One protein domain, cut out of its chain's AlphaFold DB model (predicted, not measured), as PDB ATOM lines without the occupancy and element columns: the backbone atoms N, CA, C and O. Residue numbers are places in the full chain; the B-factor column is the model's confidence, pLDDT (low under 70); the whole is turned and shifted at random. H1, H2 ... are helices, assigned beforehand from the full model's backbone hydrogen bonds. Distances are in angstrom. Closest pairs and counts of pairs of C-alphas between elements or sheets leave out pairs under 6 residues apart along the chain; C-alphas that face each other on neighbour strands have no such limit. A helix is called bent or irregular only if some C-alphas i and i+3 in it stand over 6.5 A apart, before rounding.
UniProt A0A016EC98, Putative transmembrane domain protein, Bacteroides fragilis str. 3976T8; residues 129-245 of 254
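This is residues 129 to 245 of the 254 residues of the protein "Putative transmembrane domain protein" of Bacteroides fragilis str. 3976T8 (UniProt A0A016EC98). H1, H2 and H3 run back and forth as a three-helix cluster at one end, the hairpin of H6 and H7 makes the other end, and H4 sits in the middle. H8 packs on H4 nearly at right angles, and short H5 is near H4. The printed part has 117 residues with eight named helices, H1 to H8 in order, and no named strand: all helix, packing part aligned and part crossed. It is compact, with a radius of gyration of the C-alphas of 15.1 A, and spans 48 by 31 by 26 A.

Start with H1, residues 131 to 140, and H2, residues 145 to 157, a hairpin at a shallow tilt of 29 degrees; its closest C-alphas, Leu 134 and Leu 151, are 5.3 A apart. H2 forms another hairpin with H3, residues 161 to 173, where C-alphas Leu 155 and Phe 164 come closest, 5.7 A. Next is the hub, H4, residues 181 to 193; its residues 186 to 190 touch residues 161 to 165 of H3 at a steep tilt of 45 degrees, closest at C-alphas Val 161 and Tyr 190, 6.2 A. H5, residues 196 to 201, is close to H4 but not clearly touching, with C-alphas Lys 191 and Phe 199 closest at 5.9 A. Residues 210 to 211 of H6, residues 208 to 222, touch residues 184 to 188 of H4, about perpendicular at 73 degrees, closest at C-alphas Glu 185 and Thr 210, 6.5 A. H6 makes a hairpin with H7, residues 226 to 233, through its residues 217 to 221, closest at C-alphas Leu 220 and Leu 229, 5.8 A. H8, residues 237 to 244, touches residues 182 to 186 of H4, about perpendicular at 82 degrees, closest at C-alphas Ala 182 and Tyr 237, 5.6 A. Every O i to N i+4 pair is within hydrogen-bond range in the helices other than H3, which has 4 of 9, beside 9 of 10 O i to N i+3 pairs.

Find C-alpha 131 at (119.855, 80.653, 111.471), where H1 begins. H2 is 18.2 A long, H3 20.4 A, H4 18.8 A and H6 21.1 A. H3 is only just irregular: C-alphas 166 and 169 are 6.7 A apart. H8 ends at C-alpha 244, (121.779, 60.797, 115.717).

Look at Gln 140 and Asn 223, whose C-alphas are the two farthest apart, 48.0 A. The printed part has no cut, no link is long, and no printed residue is under 70 in pLDDT.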
ATOM      1  N   ASN A 129     125.888  80.711 108.022       83.88
ATOM      2  CA  ASN A 129     124.873  80.294 108.978       83.88
ATOM      3  C   ASN A 129     123.540  80.971 108.666       83.88
ATOM      4  O   ASN A 129     123.381  82.171 108.888       83.88
ATOM      5  N   ILE A 130     122.578  80.171 108.209       89.00
ATOM      6  CA  ILE A 130     121.246  80.649 107.845       89.00
ATOM      7  C   ILE A 130     120.380  80.999 109.069       89.00
ATOM      8  O   ILE A 130     119.438  81.771 108.937       89.00
ATOM      9  N   GLY A 131     120.685  80.487 110.269       91.25
ATOM     10  CA  GLY A 131     119.855  80.653 111.471       91.25
ATOM     11  C   GLY A 131     119.514  82.118 111.807       91.25
ATOM     12  O   GLY A 131     118.331  82.456 111.905       91.25
ATOM     13  N   PRO A 132     120.503  83.029 111.928       90.94
ATOM     14  CA  PRO A 132     120.242  84.459 112.118       90.94
ATOM     15  C   PRO A 132     119.431  85.108 110.987       90.94
ATOM     16  O   PRO A 132     118.678  86.049 111.236       90.94
ATOM     17  N   GLU A 133     119.568  84.616 109.753       91.62
ATOM     18  CA  GLU A 133     118.780  85.099 108.616       91.62
ATOM     19  C   GLU A 133     117.325  84.636 108.721       91.62
ATOM     20  O   GLU A 133     116.419  85.438 108.533       91.62
ATOM     21  N   LEU A 134     117.079  83.382 109.108       95.19
ATOM     22  CA  LEU A 134     115.730  82.849 109.321       95.19
ATOM     23  C   LEU A 134     114.978  83.601 110.423       95.19
ATOM     24  O   LEU A 134     113.807  83.938 110.243       95.19
ATOM     25  N   GLN A 135     115.650  83.906 111.539       94.69
ATOM     26  CA  GLN A 135     115.061  84.729 112.597       94.69
ATOM     27  C   GLN A 135     114.680  86.107 112.058       94.69
ATOM     28  O   GLN A 135     113.555  86.562 112.258       94.69
ATOM     29  N   TYR A 136     115.589  86.741 111.321       92.38
ATOM     30  CA  TYR A 136     115.318  88.043 110.739       92.38
ATOM     31  C   TYR A 136     114.144  88.026 109.759       92.38
ATOM     32  O   TYR A 136     113.291  88.906 109.807       92.38
ATOM     33  N   LEU A 137     114.056  87.010 108.897       93.69
ATOM     34  CA  LEU A 137     112.934  86.858 107.971       93.69
ATOM     35  C   LEU A 137     111.598  86.755 108.719       93.69
ATOM     36  O   LEU A 137     110.624  87.363 108.287       93.69
ATOM     37  N   CYS A 138     111.553  86.057 109.858       95.25
ATOM     38  CA  CYS A 138     110.351  85.978 110.696       95.25
ATOM     39  C   CYS A 138     109.973  87.329 111.326       95.25
ATOM     40  O   CYS A 138     108.790  87.618 111.500       95.25
ATOM     41  N   GLU A 139     110.965  88.149 111.679       92.94
ATOM     42  CA  GLU A 139     110.757  89.491 112.236       92.94
ATOM     43  C   GLU A 139     110.249  90.478 111.176       92.94
ATOM     44  O   GLU A 139     109.410  91.323 111.483       92.94
ATOM     45  N   GLN A 140     110.730  90.365 109.932       91.75
ATOM     46  CA  GLN A 140     110.354  91.256 108.828       91.75
ATOM     47  C   GLN A 140     109.046  90.843 108.133       91.75
ATOM     48  O   GLN A 140     108.258  91.705 107.742       91.75
ATOM     49  N   ASP A 141     108.779  89.540 108.021       93.56
ATOM     50  CA  ASP A 141     107.551  88.985 107.451       93.56
ATOM     51  C   ASP A 141     106.947  87.932 108.391       93.56
ATOM     52  O   ASP A 141     107.149  86.722 108.256       93.56
ATOM     53  N   THR A 142     106.124  88.406 109.326       93.81
ATOM     54  CA  THR A 142     105.408  87.560 110.300       93.81
ATOM     55  C   THR A 142     104.396  86.603 109.661       93.81
ATOM     56  O   THR A 142     103.891  85.704 110.332       93.81
ATOM     57  N   THR A 143     104.099  86.752 108.365       94.44
ATOM     58  CA  THR A 143     103.209  85.851 107.615       94.44
ATOM     59  C   THR A 143     103.961  84.715 106.921       94.44
ATOM     60  O   THR A 143     103.337  83.821 106.336       94.44
ATOM     61  N   ASN A 144     105.297  84.718 106.971       96.12
ATOM     62  CA  ASN A 144     106.129  83.718 106.320       96.12
ATOM     63  C   ASN A 144     106.241  82.443 107.158       96.12
ATOM     64  O   ASN A 144     107.175  82.233 107.937       96.12
ATOM     65  N   ARG A 145     105.270  81.550 106.964       95.94
ATOM     66  CA  ARG A 145     105.237  80.258 107.654       95.94
ATOM     67  C   ARG A 145     106.466  79.401 107.358       95.94
ATOM     68  O   ARG A 145     106.917  78.683 108.245       95.94
ATOM     69  N   MET A 146     106.995  79.454 106.136       95.62
ATOM     70  CA  MET A 146     108.148  78.638 105.760       95.62
ATOM     71  C   MET A 146     109.405  79.083 106.504       95.62
ATOM     72  O   MET A 146     110.072  78.232 107.086       95.62
ATOM     73  N   ALA A 147     109.673  80.392 106.569       96.69
ATOM     74  CA  ALA A 147     110.788  80.932 107.346       96.69
ATOM     75  C   ALA A 147     110.698  80.533 108.824       96.69
ATOM     76  O   ALA A 147     111.689  80.078 109.395       96.69
ATOM     77  N   PHE A 148     109.499  80.599 109.414       97.56
ATOM     78  CA  PHE A 148     109.273  80.126 110.779       97.56
ATOM     79  C   PHE A 148     109.555  78.625 110.926       97.56
ATOM     80  O   PHE A 148     110.327  78.227 111.794       97.56
ATOM     81  N   GLU A 149     108.970  77.768 110.084       97.31
ATOM     82  CA  GLU A 149     109.181  76.318 110.181       97.31
ATOM     83  C   GLU A 149     110.650  75.921 109.951       97.31
ATOM     84  O   GLU A 149     111.139  74.999 110.611       97.31
ATOM     85  N   TYR A 150     111.371  76.630 109.077       96.88
ATOM     86  CA  TYR A 150     112.810  76.450 108.881       96.88
ATOM     87  C   TYR A 150     113.618  76.920 110.090       96.88
ATOM     88  O   TYR A 150     114.502  76.185 110.522       96.88
ATOM     89  N   LEU A 151     113.294  78.078 110.680       97.50
ATOM     90  CA  LEU A 151     113.946  78.572 111.898       97.50
ATOM     91  C   LEU A 151     113.831  77.554 113.028       97.50
ATOM     92  O   LEU A 151     114.819  77.191 113.656       97.50
ATOM     93  N   MET A 152     112.621  77.054 113.276       97.81
ATOM     94  CA  MET A 152     112.420  76.066 114.332       97.81
ATOM     95  C   MET A 152     113.162  74.764 114.019       97.81
ATOM     96  O   MET A 152     113.737  74.167 114.924       97.81
ATOM     97  N   SER A 153     113.196  74.334 112.754       96.88
ATOM     98  CA  SER A 153     113.952  73.144 112.344       96.88
ATOM     99  C   SER A 153     115.457  73.324 112.569       96.88
ATOM    100  O   SER A 153     116.086  72.442 113.145       96.88
ATOM    101  N   ASP A 154     116.021  74.474 112.193       95.50
ATOM    102  CA  ASP A 154     117.424  74.836 112.425       95.50
ATOM    103  C   ASP A 154     117.778  74.787 113.921       95.50
ATOM    104  O   ASP A 154     118.751  74.141 114.323       95.50
ATOM    105  N   LEU A 155     116.929  75.375 114.767       96.19
ATOM    106  CA  LEU A 155     117.123  75.416 116.218       96.19
ATOM    107  C   LEU A 155     117.010  74.030 116.868       96.19
ATOM    108  O   LEU A 155     117.801  73.702 117.752       96.19
ATOM    109  N   LEU A 156     116.075  73.186 116.424       95.81
ATOM    110  CA  LEU A 156     115.969  71.811 116.920       95.81
ATOM    111  C   LEU A 156     117.164  70.965 116.481       95.81
ATOM    112  O   LEU A 156     117.763  70.266 117.301       95.81
ATOM    113  N   LEU A 157     117.552  71.046 115.208       95.00
ATOM    114  CA  LEU A 157     118.678  70.280 114.680       95.00
ATOM    115  C   LEU A 157     120.004  70.696 115.320       95.00
ATOM    116  O   LEU A 157     120.836  69.827 115.558       95.00
ATOM    117  N   SER A 158     120.185  71.972 115.664       93.12
ATOM    118  CA  SER A 158     121.360  72.482 116.390       93.12
ATOM    119  C   SER A 158     121.282  72.343 117.918       93.12
ATOM    120  O   SER A 158     122.182  72.810 118.611       93.12
ATOM    121  N   ASN A 159     120.233  71.707 118.454       92.75
ATOM    122  CA  ASN A 159     119.972  71.588 119.894       92.75
ATOM    123  C   ASN A 159     119.911  72.936 120.649       92.75
ATOM    124  O   ASN A 159     120.203  73.027 121.840       92.75
ATOM    125  N   ASN A 160     119.496  74.011 119.983       93.44
ATOM    126  CA  ASN A 160     119.372  75.322 120.607       93.44
ATOM    127  C   ASN A 160     117.972  75.531 121.204       93.44
ATOM    128  O   ASN A 160     117.189  76.371 120.758       93.44
ATOM    129  N   VAL A 161     117.653  74.730 122.223       94.19
ATOM    130  CA  VAL A 161     116.316  74.668 122.836       94.19
ATOM    131  C   VAL A 161     115.893  76.005 123.462       94.19
ATOM    132  O   VAL A 161     114.722  76.371 123.389       94.19
ATOM    133  N   VAL A 162     116.833  76.764 124.032       94.31
ATOM    134  CA  VAL A 162     116.546  78.090 124.609       94.31
ATOM    135  C   VAL A 162     116.032  79.037 123.524       94.31
ATOM    136  O   VAL A 162     114.917  79.548 123.623       94.31
ATOM    137  N   ARG A 163     116.785  79.181 122.424       95.75
ATOM    138  CA  ARG A 163     116.354  80.017 121.297       95.75
ATOM    139  C   ARG A 163     115.096  79.487 120.621       95.75
ATOM    140  O   ARG A 163     114.310  80.284 120.115       95.75
ATOM    141  N   PHE A 164     114.891  78.169 120.596       97.44
ATOM    142  CA  PHE A 164     113.643  77.576 120.112       97.44
ATOM    143  C   PHE A 164     112.443  78.129 120.895       97.44
ATOM    144  O   PHE A 164     111.482  78.588 120.282       97.44
ATOM    145  N   VAL A 165     112.508  78.163 122.230       97.25
ATOM    146  CA  VAL A 165     111.413  78.701 123.055       97.25
ATOM    147  C   VAL A 165     111.229  80.204 122.837       97.25
ATOM    148  O   VAL A 165     110.092  80.644 122.659       97.25
ATOM    149  N   ASP A 166     112.317  80.974 122.747       96.12
ATOM    150  CA  ASP A 166     112.259  82.423 122.489       96.12
ATOM    151  C   ASP A 166     111.554  82.767 121.164       96.12
ATOM    152  O   ASP A 166     110.841  83.775 121.057       96.12
ATOM    153  N   ASN A 167     111.736  81.920 120.146       97.12
ATOM    154  CA  ASN A 167     111.155  82.091 118.815       97.12
ATOM    155  C   ASN A 167     109.785  81.414 118.657       97.12
ATOM    156  O   ASN A 167     109.048  81.726 117.719       97.12
ATOM    157  N   LEU A 168     109.368  80.558 119.596       96.50
ATOM    158  CA  LEU A 168     108.082  79.859 119.528       96.50
ATOM    159  C   LEU A 168     106.887  80.822 119.536       96.50
ATOM    160  O   LEU A 168     105.831  80.485 119.009       96.50
ATOM    161  N   LYS A 169     107.048  82.050 120.046       94.62
ATOM    162  CA  LYS A 169     106.036  83.123 119.979       94.62
ATOM    163  C   LYS A 169     105.479  83.356 118.568       94.62
ATOM    164  O   LYS A 169     104.287  83.639 118.443       94.62
ATOM    165  N   PHE A 170     106.293  83.172 117.523       95.88
ATOM    166  CA  PHE A 170     105.870  83.365 116.134       95.88
ATOM    167  C   PHE A 170     104.819  82.347 115.674       95.88
ATOM    168  O   PHE A 170     104.053  82.634 114.757       95.88
ATOM    169  N   ILE A 171     104.689  81.200 116.357       96.06
ATOM    170  CA  ILE A 171     103.681  80.180 116.033       96.06
ATOM    171  C   ILE A 171     102.251  80.741 116.053       96.06
ATOM    172  O   ILE A 171     101.386  80.248 115.334       96.06
ATOM    173  N   ARG A 172     102.009  81.797 116.846       94.19
ATOM    174  CA  ARG A 172     100.701  82.450 117.011       94.19
ATOM    175  C   ARG A 172     100.214  83.154 115.742       94.19
ATOM    176  O   ARG A 172      99.018  83.402 115.624       94.19
ATOM    177  N   HIS A 173     101.106  83.453 114.795       95.94
ATOM    178  CA  HIS A 173     100.741  84.041 113.503       95.94
ATOM    179  C   HIS A 173     100.151  83.020 112.523       95.94
ATOM    180  O   HIS A 173      99.600  83.399 111.490       95.94
ATOM    181  N   PHE A 174     100.228  81.725 112.837       95.56
ATOM    182  CA  PHE A 174      99.855  80.652 111.925       95.56
ATOM    183  C   PHE A 174      98.766  79.761 112.512       95.56
ATOM    184  O   PHE A 174      98.695  79.508 113.713       95.56
ATOM    185  N   LYS A 175      97.926  79.217 111.630       93.69
ATOM    186  CA  LYS A 175      96.925  78.216 112.003       93.69
ATOM    187  C   LYS A 175      97.564  76.829 111.988       93.69
ATOM    188  O   LYS A 175      97.722  76.227 110.925       93.69
ATOM    189  N   TYR A 176      97.923  76.339 113.169       93.06
ATOM    190  CA  TYR A 176      98.298  74.945 113.397       93.06
ATOM    191  C   TYR A 176      97.101  74.183 113.986       93.06
ATOM    192  O   TYR A 176      96.488  74.700 114.920       93.06
ATOM    193  N   PRO A 177      96.760  72.980 113.480       90.94
ATOM    194  CA  PRO A 177      95.719  72.142 114.086       90.94
ATOM    195  C   PRO A 177      96.024  71.815 115.551       90.94
ATOM    196  O   PRO A 177      95.155  71.871 116.411       90.94
ATOM    197  N   GLU A 178      97.294  71.523 115.818       91.12
ATOM    198  CA  GLU A 178      97.865  71.291 117.137       91.12
ATOM    199  C   GLU A 178      99.360  71.620 117.102       91.12
ATOM    200  O   GLU A 178      99.962  71.697 116.025       91.12
ATOM    201  N   MET A 179      99.980  71.796 118.270       93.94
ATOM    202  CA  MET A 179     101.426  72.002 118.330       93.94
ATOM    203  C   MET A 179     102.152  70.759 117.785       93.94
ATOM    204  O   MET A 179     101.881  69.659 118.269       93.94
ATOM    205  N   PRO A 180     103.080  70.907 116.819       96.06
ATOM    206  CA  PRO A 180     103.803  69.772 116.257       96.06
ATOM    207  C   PRO A 180     104.470  68.901 117.337       96.06
ATOM    208  O   PRO A 180     105.025  69.455 118.293       96.06
ATOM    209  N   PRO A 181     104.489  67.562 117.186       95.19
ATOM    210  CA  PRO A 181     105.068  66.663 118.185       95.19
ATOM    211  C   PRO A 181     106.514  67.014 118.549       95.19
ATOM    212  O   PRO A 181     106.830  67.134 119.727       95.19
ATOM    213  N   ALA A 182     107.361  67.295 117.553       96.12
ATOM    214  CA  ALA A 182     108.748  67.706 117.770       96.12
ATOM    215  C   ALA A 182     108.871  68.979 118.633       96.12
ATOM    216  O   ALA A 182     109.797  69.112 119.429       96.12
ATOM    217  N   TYR A 183     107.919  69.910 118.510       97.38
ATOM    218  CA  TYR A 183     107.920  71.159 119.274       97.38
ATOM    219  C   TYR A 183     107.513  70.912 120.728       97.38
ATOM    220  O   TYR A 183     108.132  71.452 121.639       97.38
ATOM    221  N   GLN A 184     106.507  70.062 120.947       97.06
ATOM    222  CA  GLN A 184     106.122  69.595 122.280       97.06
ATOM    223  C   GLN A 184     107.272  68.849 122.970       97.06
ATOM    224  O   GLN A 184     107.558  69.088 124.142       97.06
ATOM    225  N   GLU A 185     107.953  67.973 122.231       96.75
ATOM    226  CA  GLU A 185     109.105  67.207 122.702       96.75
ATOM    227  C   GLU A 185     110.255  68.127 123.132       96.75
ATOM    228  O   GLU A 185     110.805  67.931 124.216       96.75
ATOM    229  N   ALA A 186     110.581  69.152 122.340       96.44
ATOM    230  CA  ALA A 186     111.617  70.133 122.661       96.44
ATOM    231  C   ALA A 186     111.235  71.067 123.814       96.44
ATOM    232  O   ALA A 186     112.049  71.319 124.703       96.44
ATOM    233  N   LEU A 187     109.982  71.528 123.852       97.06
ATOM    234  CA  LEU A 187     109.459  72.334 124.954       97.06
ATOM    235  C   LEU A 187     109.515  71.567 126.284       97.06
ATOM    236  O   LEU A 187     109.788  72.156 127.329       97.06
ATOM    237  N   TYR A 188     109.305  70.250 126.254       96.88
ATOM    238  CA  TYR A 188     109.471  69.417 127.440       96.88
ATOM    239  C   TYR A 188     110.935  69.300 127.881       96.88
ATOM    240  O   TYR A 188     111.210  69.398 129.073       96.88
ATOM    241  N   ILE A 189     111.884  69.172 126.947       94.88
ATOM    242  CA  ILE A 189     113.319  69.220 127.283       94.88
ATOM    243  C   ILE A 189     113.686  70.563 127.922       94.88
ATOM    244  O   ILE A 189     114.372  70.576 128.941       94.88
ATOM    245  N   TYR A 190     113.170  71.675 127.392       95.75
ATOM    246  CA  TYR A 190     113.338  72.989 128.013       95.75
ATOM    247  C   TYR A 190     112.805  73.008 129.449       95.75
ATOM    248  O   TYR A 190     113.531  73.391 130.362       95.75
ATOM    249  N   LYS A 191     111.568  72.527 129.660       96.00
ATOM    250  CA  LYS A 191     110.911  72.447 130.976       96.00
ATOM    251  C   LYS A 191     111.741  71.682 132.008       96.00
ATOM    252  O   LYS A 191     111.743  72.061 133.170       96.00
ATOM    253  N   LEU A 192     112.430  70.613 131.604       92.94
ATOM    254  CA  LEU A 192     113.297  69.836 132.498       92.94
ATOM    255  C   LEU A 192     114.602  70.563 132.862       92.94
ATOM    256  O   LEU A 192     115.217  70.226 133.871       92.94
ATOM    257  N   GLY A 193     115.043  71.513 132.034       91.06
ATOM    258  CA  GLY A 193     116.303  72.241 132.205       91.06
ATOM    259  C   GLY A 193     116.191  73.564 132.965       91.06
ATOM    260  O   GLY A 193     117.223  74.153 133.281       91.06
ATOM    261  N   VAL A 194     114.976  74.037 133.254       93.94
ATOM    262  CA  VAL A 194     114.723  75.328 133.914       93.94
ATOM    263  C   VAL A 194     113.774  75.176 135.103       93.94
ATOM    264  O   VAL A 194     113.064  74.180 135.230       93.94
ATOM    265  N   ASP A 195     113.745  76.171 135.987       95.44
ATOM    266  CA  ASP A 195     112.776  76.227 137.082       95.44
ATOM    267  C   ASP A 195     111.349  76.563 136.589       95.44
ATOM    268  O   ASP A 195     111.129  77.029 135.465       95.44
ATOM    269  N   GLY A 196     110.356  76.342 137.454       93.06
ATOM    270  CA  GLY A 196     108.944  76.550 137.122       93.06
ATOM    271  C   GLY A 196     108.570  77.999 136.787       93.06
ATOM    272  O   GLY A 196     107.682  78.210 135.956       93.06
ATOM    273  N   GLU A 197     109.236  78.999 137.375       94.75
ATOM    274  CA  GLU A 197     108.984  80.413 137.072       94.75
ATOM    275  C   GLU A 197     109.504  80.752 135.671       94.75
ATOM    276  O   GLU A 197     108.778  81.330 134.856       94.75
ATOM    277  N   THR A 198     110.729  80.324 135.357       95.19
ATOM    278  CA  THR A 198     111.338  80.495 134.031       95.19
ATOM    279  C   THR A 198     110.520  79.805 132.943       95.19
ATOM    280  O   THR A 198     110.263  80.400 131.894       95.19
ATOM    281  N   PHE A 199     110.034  78.584 133.193       96.38
ATOM    282  CA  PHE A 199     109.164  77.895 132.241       96.38
ATOM    283  C   PHE A 199     107.840  78.644 132.025       96.38
ATOM    284  O   PHE A 199     107.421  78.839 130.882       96.38
ATOM    285  N   SER A 200     107.206  79.118 133.102       94.31
ATOM    286  CA  SER A 200     105.916  79.820 133.036       94.31
ATOM    287  C   SER A 200     105.990  81.106 132.203       94.31
ATOM    288  O   SER A 200     105.041  81.425 131.483       94.31
ATOM    289  N   LYS A 201     107.133  81.810 132.219       94.81
ATOM    290  CA  LYS A 201     107.375  83.012 131.396       94.81
ATOM    291  C   LYS A 201     107.311  82.749 129.887       94.81
ATOM    292  O   LYS A 201     107.032  83.679 129.136       94.81
ATOM    293  N   SER A 202     107.509  81.506 129.434       93.75
ATOM    294  CA  SER A 202     107.364  81.152 128.013       93.75
ATOM    295  C   SER A 202     105.924  81.310 127.502       93.75
ATOM    296  O   SER A 202     105.707  81.521 126.309       93.75
ATOM    297  N   GLY A 203     104.925  81.213 128.390       94.25
ATOM    298  CA  GLY A 203     103.508  81.256 128.023       94.25
ATOM    299  C   GLY A 203     103.027  80.035 127.230       94.25
ATOM    300  O   GLY A 203     101.979  80.112 126.584       94.25
ATOM    301  N   PHE A 204     103.779  78.930 127.251       95.12
ATOM    302  CA  PHE A 204     103.418  77.663 126.619       95.12
ATOM    303  C   PHE A 204     103.307  76.539 127.650       95.12
ATOM    304  O   PHE A 204     103.962  76.554 128.687       95.12
ATOM    305  N   ASN A 205     102.494  75.532 127.329       93.94
ATOM    306  CA  ASN A 205     102.304  74.345 128.153       93.94
ATOM    307  C   ASN A 205     102.710  73.085 127.384       93.94
ATOM    308  O   ASN A 205     102.500  72.978 126.171       93.94
ATOM    309  N   VAL A 206     103.250  72.113 128.114       95.94
ATOM    310  CA  VAL A 206     103.490  70.765 127.594       95.94
ATOM    311  C   VAL A 206     102.248  69.916 127.841       95.94
ATOM    312  O   VAL A 206     101.681  69.949 128.932       95.94
ATOM    313  N   SER A 207     101.820  69.161 126.832       96.12
ATOM    314  CA  SER A 207     100.685  68.248 126.958       96.12
ATOM    315  C   SER A 207     101.020  67.065 127.871       96.12
ATOM    316  O   SER A 207     102.126  66.522 127.815       96.12
ATOM    317  N   GLU A 208     100.043  66.582 128.643       95.38
ATOM    318  CA  GLU A 208     100.217  65.376 129.469       95.38
ATOM    319  C   GLU A 208     100.635  64.150 128.644       95.38
ATOM    320  O   GLU A 208     101.353  63.273 129.128       95.38
ATOM    321  N   ASN A 209     100.189  64.076 127.386       96.06
ATOM    322  CA  ASN A 209     100.562  62.996 126.479       96.06
ATOM    323  C   ASN A 209     102.068  63.009 126.185       96.06
ATOM    324  O   ASN A 209     102.705  61.958 126.196       96.06
ATOM    325  N   THR A 210     102.655  64.191 125.977       97.38
ATOM    326  CA  THR A 210     104.104  64.351 125.787       97.38
ATOM    327  C   THR A 210     104.871  63.860 127.014       97.38
ATOM    328  O   THR A 210     105.839  63.115 126.871       97.38
ATOM    329  N   GLU A 211     104.412  64.195 128.223       96.12
ATOM    330  CA  GLU A 211     105.064  63.758 129.464       96.12
ATOM    331  C   GLU A 211     104.997  62.231 129.636       96.12
ATOM    332  O   GLU A 211     106.013  61.586 129.902       96.12
ATOM    333  N   LYS A 212     103.827  61.621 129.393       97.19
ATOM    334  CA  LYS A 212     103.645  60.156 129.411       97.19
ATOM    335  C   LYS A 212     104.531  59.461 128.371       97.19
ATOM    336  O   LYS A 212     105.173  58.452 128.675       97.19
ATOM    337  N   ARG A 213     104.618  60.017 127.156       97.56
ATOM    338  CA  ARG A 213     105.513  59.527 126.093       97.56
ATOM    339  C   ARG A 213     106.979  59.593 126.521       97.56
ATOM    340  O   ARG A 213     107.707  58.630 126.285       97.56
ATOM    341  N   PHE A 214     107.406  60.658 127.200       97.00
ATOM    342  CA  PHE A 214     108.780  60.763 127.691       97.00
ATOM    343  C   PHE A 214     109.083  59.756 128.804       97.00
ATOM    344  O   PHE A 214     110.133  59.116 128.788       97.00
ATOM    345  N   GLN A 215     108.160  59.547 129.746       96.25
ATOM    346  CA  GLN A 215     108.312  58.521 130.784       96.25
ATOM    347  C   GLN A 215     108.481  57.124 130.168       96.25
ATOM    348  O   GLN A 215     109.363  56.360 130.576       96.25
ATOM    349  N   ARG A 216     107.689  56.806 129.134       97.38
ATOM    350  CA  ARG A 216     107.838  55.571 128.354       97.38
ATOM    351  C   ARG A 216     109.215  55.499 127.692       97.38
ATOM    352  O   ARG A 216     109.909  54.502 127.895       97.38
ATOM    353  N   TYR A 217     109.632  56.547 126.981       96.94
ATOM    354  CA  TYR A 217     110.953  56.638 126.352       96.94
ATOM    355  C   TYR A 217     112.088  56.378 127.356       96.94
ATOM    356  O   TYR A 217     112.930  55.501 127.146       96.94
ATOM    357  N   TYR A 218     112.059  57.069 128.498       94.81
ATOM    358  CA  TYR A 218     113.047  56.931 129.565       94.81
ATOM    359  C   TYR A 218     113.065  55.516 130.164       94.81
ATOM    360  O   TYR A 218     114.135  54.945 130.380       94.81
ATOM    361  N   SER A 219     111.894  54.903 130.378       96.75
ATOM    362  CA  SER A 219     111.796  53.529 130.890       96.75
ATOM    363  C   SER A 219     112.420  52.500 129.939       96.75
ATOM    364  O   SER A 219     113.158  51.616 130.383       96.75
ATOM    365  N   LEU A 220     112.188  52.632 128.627       96.81
ATOM    366  CA  LEU A 220     112.780  51.755 127.615       96.81
ATOM    367  C   LEU A 220     114.298  51.936 127.546       96.81
ATOM    368  O   LEU A 220     115.022  50.945 127.419       96.81
ATOM    369  N   TYR A 221     114.778  53.178 127.680       94.31
ATOM    370  CA  TYR A 221     116.205  53.487 127.712       94.31
ATOM    371  C   TYR A 221     116.886  52.836 128.922       94.31
ATOM    372  O   TYR A 221     117.840  52.073 128.757       94.31
ATOM    373  N   LYS A 222     116.351  53.063 130.131       94.00
ATOM    374  CA  LYS A 222     116.881  52.515 131.392       94.00
ATOM    375  C   LYS A 222     116.919  50.986 131.389       94.00
ATOM    376  O   LYS A 222     117.900  50.389 131.820       94.00
ATOM    377  N   ASN A 223     115.883  50.353 130.836       95.06
ATOM    378  CA  ASN A 223     115.783  48.896 130.719       95.06
ATOM    379  C   ASN A 223     116.564  48.317 129.523       95.06
ATOM    380  O   ASN A 223     116.426  47.132 129.225       95.06
ATOM    381  N   ARG A 224     117.354  49.136 128.812       92.69
ATOM    382  CA  ARG A 224     118.159  48.750 127.642       92.69
ATOM    383  C   ARG A 224     117.359  48.097 126.502       92.69
ATOM    384  O   ARG A 224     117.910  47.344 125.702       92.69
ATOM    385  N   GLN A 225     116.071  48.423 126.362       95.62
ATOM    386  CA  GLN A 225     115.189  47.885 125.315       95.62
ATOM    387  C   GLN A 225     115.355  48.647 123.985       95.62
ATOM    388  O   GLN A 225     114.397  49.196 123.443       95.62
ATOM    389  N   MET A 226     116.580  48.689 123.449       93.81
ATOM    390  CA  MET A 226     116.963  49.579 122.339       93.81
ATOM    391  C   MET A 226     116.179  49.347 121.038       93.81
ATOM    392  O   MET A 226     115.855  50.307 120.345       93.81
ATOM    393  N   GLN A 227     115.830  48.095 120.716       96.19
ATOM    394  CA  GLN A 227     115.022  47.790 119.526       96.19
ATOM    395  C   GLN A 227     113.617  48.397 119.622       96.19
ATOM    396  O   GLN A 227     113.166  49.047 118.683       96.19
ATOM    397  N   ARG A 228     112.953  48.239 120.775       96.88
ATOM    398  CA  ARG A 228     111.630  48.831 121.025       96.88
ATOM    399  C   ARG A 228     111.700  50.347 121.111       96.88
ATOM    400  O   ARG A 228     110.857  51.015 120.535       96.88
ATOM    401  N   LEU A 229     112.731  50.884 121.762       96.69
ATOM    402  CA  LEU A 229     112.953  52.324 121.847       96.69
ATOM    403  C   LEU A 229     113.070  52.950 120.452       96.69
ATOM    404  O   LEU A 229     112.412  53.949 120.180       96.69
ATOM    405  N   LYS A 230     113.854  52.345 119.552       96.00
ATOM    406  CA  LYS A 230     113.963  52.809 118.163       96.00
ATOM    407  C   LYS A 230     112.647  52.654 117.396       96.00
ATOM    408  O   LYS A 230     112.305  53.541 116.626       96.00
ATOM    409  N   ALA A 231     111.924  51.552 117.584       96.81
ATOM    410  CA  ALA A 231     110.654  51.322 116.895       96.81
ATOM    411  C   ALA A 231     109.556  52.309 117.329       96.81
ATOM    412  O   ALA A 231     108.808  52.787 116.487       96.81
ATOM    413  N   GLU A 232     109.470  52.625 118.625       96.75
ATOM    414  CA  GLU A 232     108.441  53.515 119.180       96.75
ATOM    415  C   GLU A 232     108.808  55.007 119.064       96.75
ATOM    416  O   GLU A 232     107.917  55.843 118.954       96.75
ATOM    417  N   PHE A 233     110.101  55.356 119.113       96.88
ATOM    418  CA  PHE A 233     110.552  56.750 119.241       96.88
ATOM    419  C   PHE A 233     111.623  57.167 118.232       96.88
ATOM    420  O   PHE A 233     112.162  58.265 118.348       96.88
ATOM    421  N   GLY A 234     111.951  56.332 117.243       95.62
ATOM    422  CA  GLY A 234     113.016  56.605 116.271       95.62
ATOM    423  C   GLY A 234     112.843  57.906 115.482       95.62
ATOM    424  O   GLY A 234     113.838  58.472 115.039       95.62
ATOM    425  N   ASN A 235     111.603  58.388 115.363       95.75
ATOM    426  CA  ASN A 235     111.231  59.628 114.691       95.75
ATOM    427  C   ASN A 235     110.957  60.800 115.650       95.75
ATOM    428  O   ASN A 235     110.234  61.730 115.308       95.75
ATOM    429  N   THR A 236     111.490  60.751 116.871       96.38
ATOM    430  CA  THR A 236     111.330  61.834 117.850       96.38
ATOM    431  C   THR A 236     112.574  62.694 117.945       96.38
ATOM    432  O   THR A 236     113.699  62.233 117.725       96.38
ATOM    433  N   TYR A 237     112.374  63.933 118.386       95.50
ATOM    434  CA  TYR A 237     113.464  64.827 118.746       95.50
ATOM    435  C   TYR A 237     114.370  64.205 119.821       95.50
ATOM    436  O   TYR A 237     115.593  64.336 119.773       95.50
ATOM    437  N   TRP A 238     113.794  63.448 120.760       95.12
ATOM    438  CA  TRP A 238     114.560  62.809 121.826       95.12
ATOM    439  C   TRP A 238     115.523  61.736 121.321       95.12
ATOM    440  O   TRP A 238     116.663  61.644 121.787       95.12
ATOM    441  N   TYR A 239     115.069  60.918 120.369       95.38
ATOM    442  CA  TYR A 239     115.916  59.907 119.746       95.38
ATOM    443  C   TYR A 239     117.003  60.550 118.891       95.38
ATOM    444  O   TYR A 239     118.158  60.119 118.945       95.38
ATOM    445  N   TYR A 240     116.651  61.614 118.160       95.31
ATOM    446  CA  TYR A 240     117.617  62.410 117.418       95.31
ATOM    447  C   TYR A 240     118.755  62.895 118.324       95.31
ATOM    448  O   TYR A 240     119.913  62.581 118.051       95.31
ATOM    449  N   LEU A 241     118.441  63.569 119.433       93.50
ATOM    450  CA  LEU A 241     119.453  64.088 120.359       93.50
ATOM    451  C   LEU A 241     120.341  62.990 120.960       93.50
ATOM    452  O   LEU A 241     121.561  63.134 121.000       93.50
ATOM    453  N   ASN A 242     119.753  61.868 121.382       91.81
ATOM    454  CA  ASN A 242     120.508  60.809 122.058       91.81
ATOM    455  C   ASN A 242     121.401  59.974 121.130       91.81
ATOM    456  O   ASN A 242     122.411  59.445 121.599       91.81
ATOM    457  N   PHE A 243     121.019  59.795 119.859       92.69
ATOM    458  CA  PHE A 243     121.625  58.766 119.005       92.69
ATOM    459  C   PHE A 243     122.045  59.222 117.604       92.69
ATOM    460  O   PHE A 243     122.791  58.493 116.953       92.69
ATOM    461  N   ILE A 244     121.563  60.367 117.112       93.81
ATOM    462  CA  ILE A 244     121.779  60.797 115.717       93.81
ATOM    463  C   ILE A 244     122.519  62.135 115.634       93.81
ATOM    464  O   ILE A 244     123.338  62.301 114.733       93.81
ATOM    465  N   SER A 245     122.222  63.076 116.534       92.50
ATOM    466  CA  SER A 245     122.668  64.467 116.446       92.50
ATOM    467  C   SER A 245     124.190  64.582 116.289       92.50
ATOM    468  O   SER A 245     124.927  64.079 117.144       92.50
TER     469      SER A 245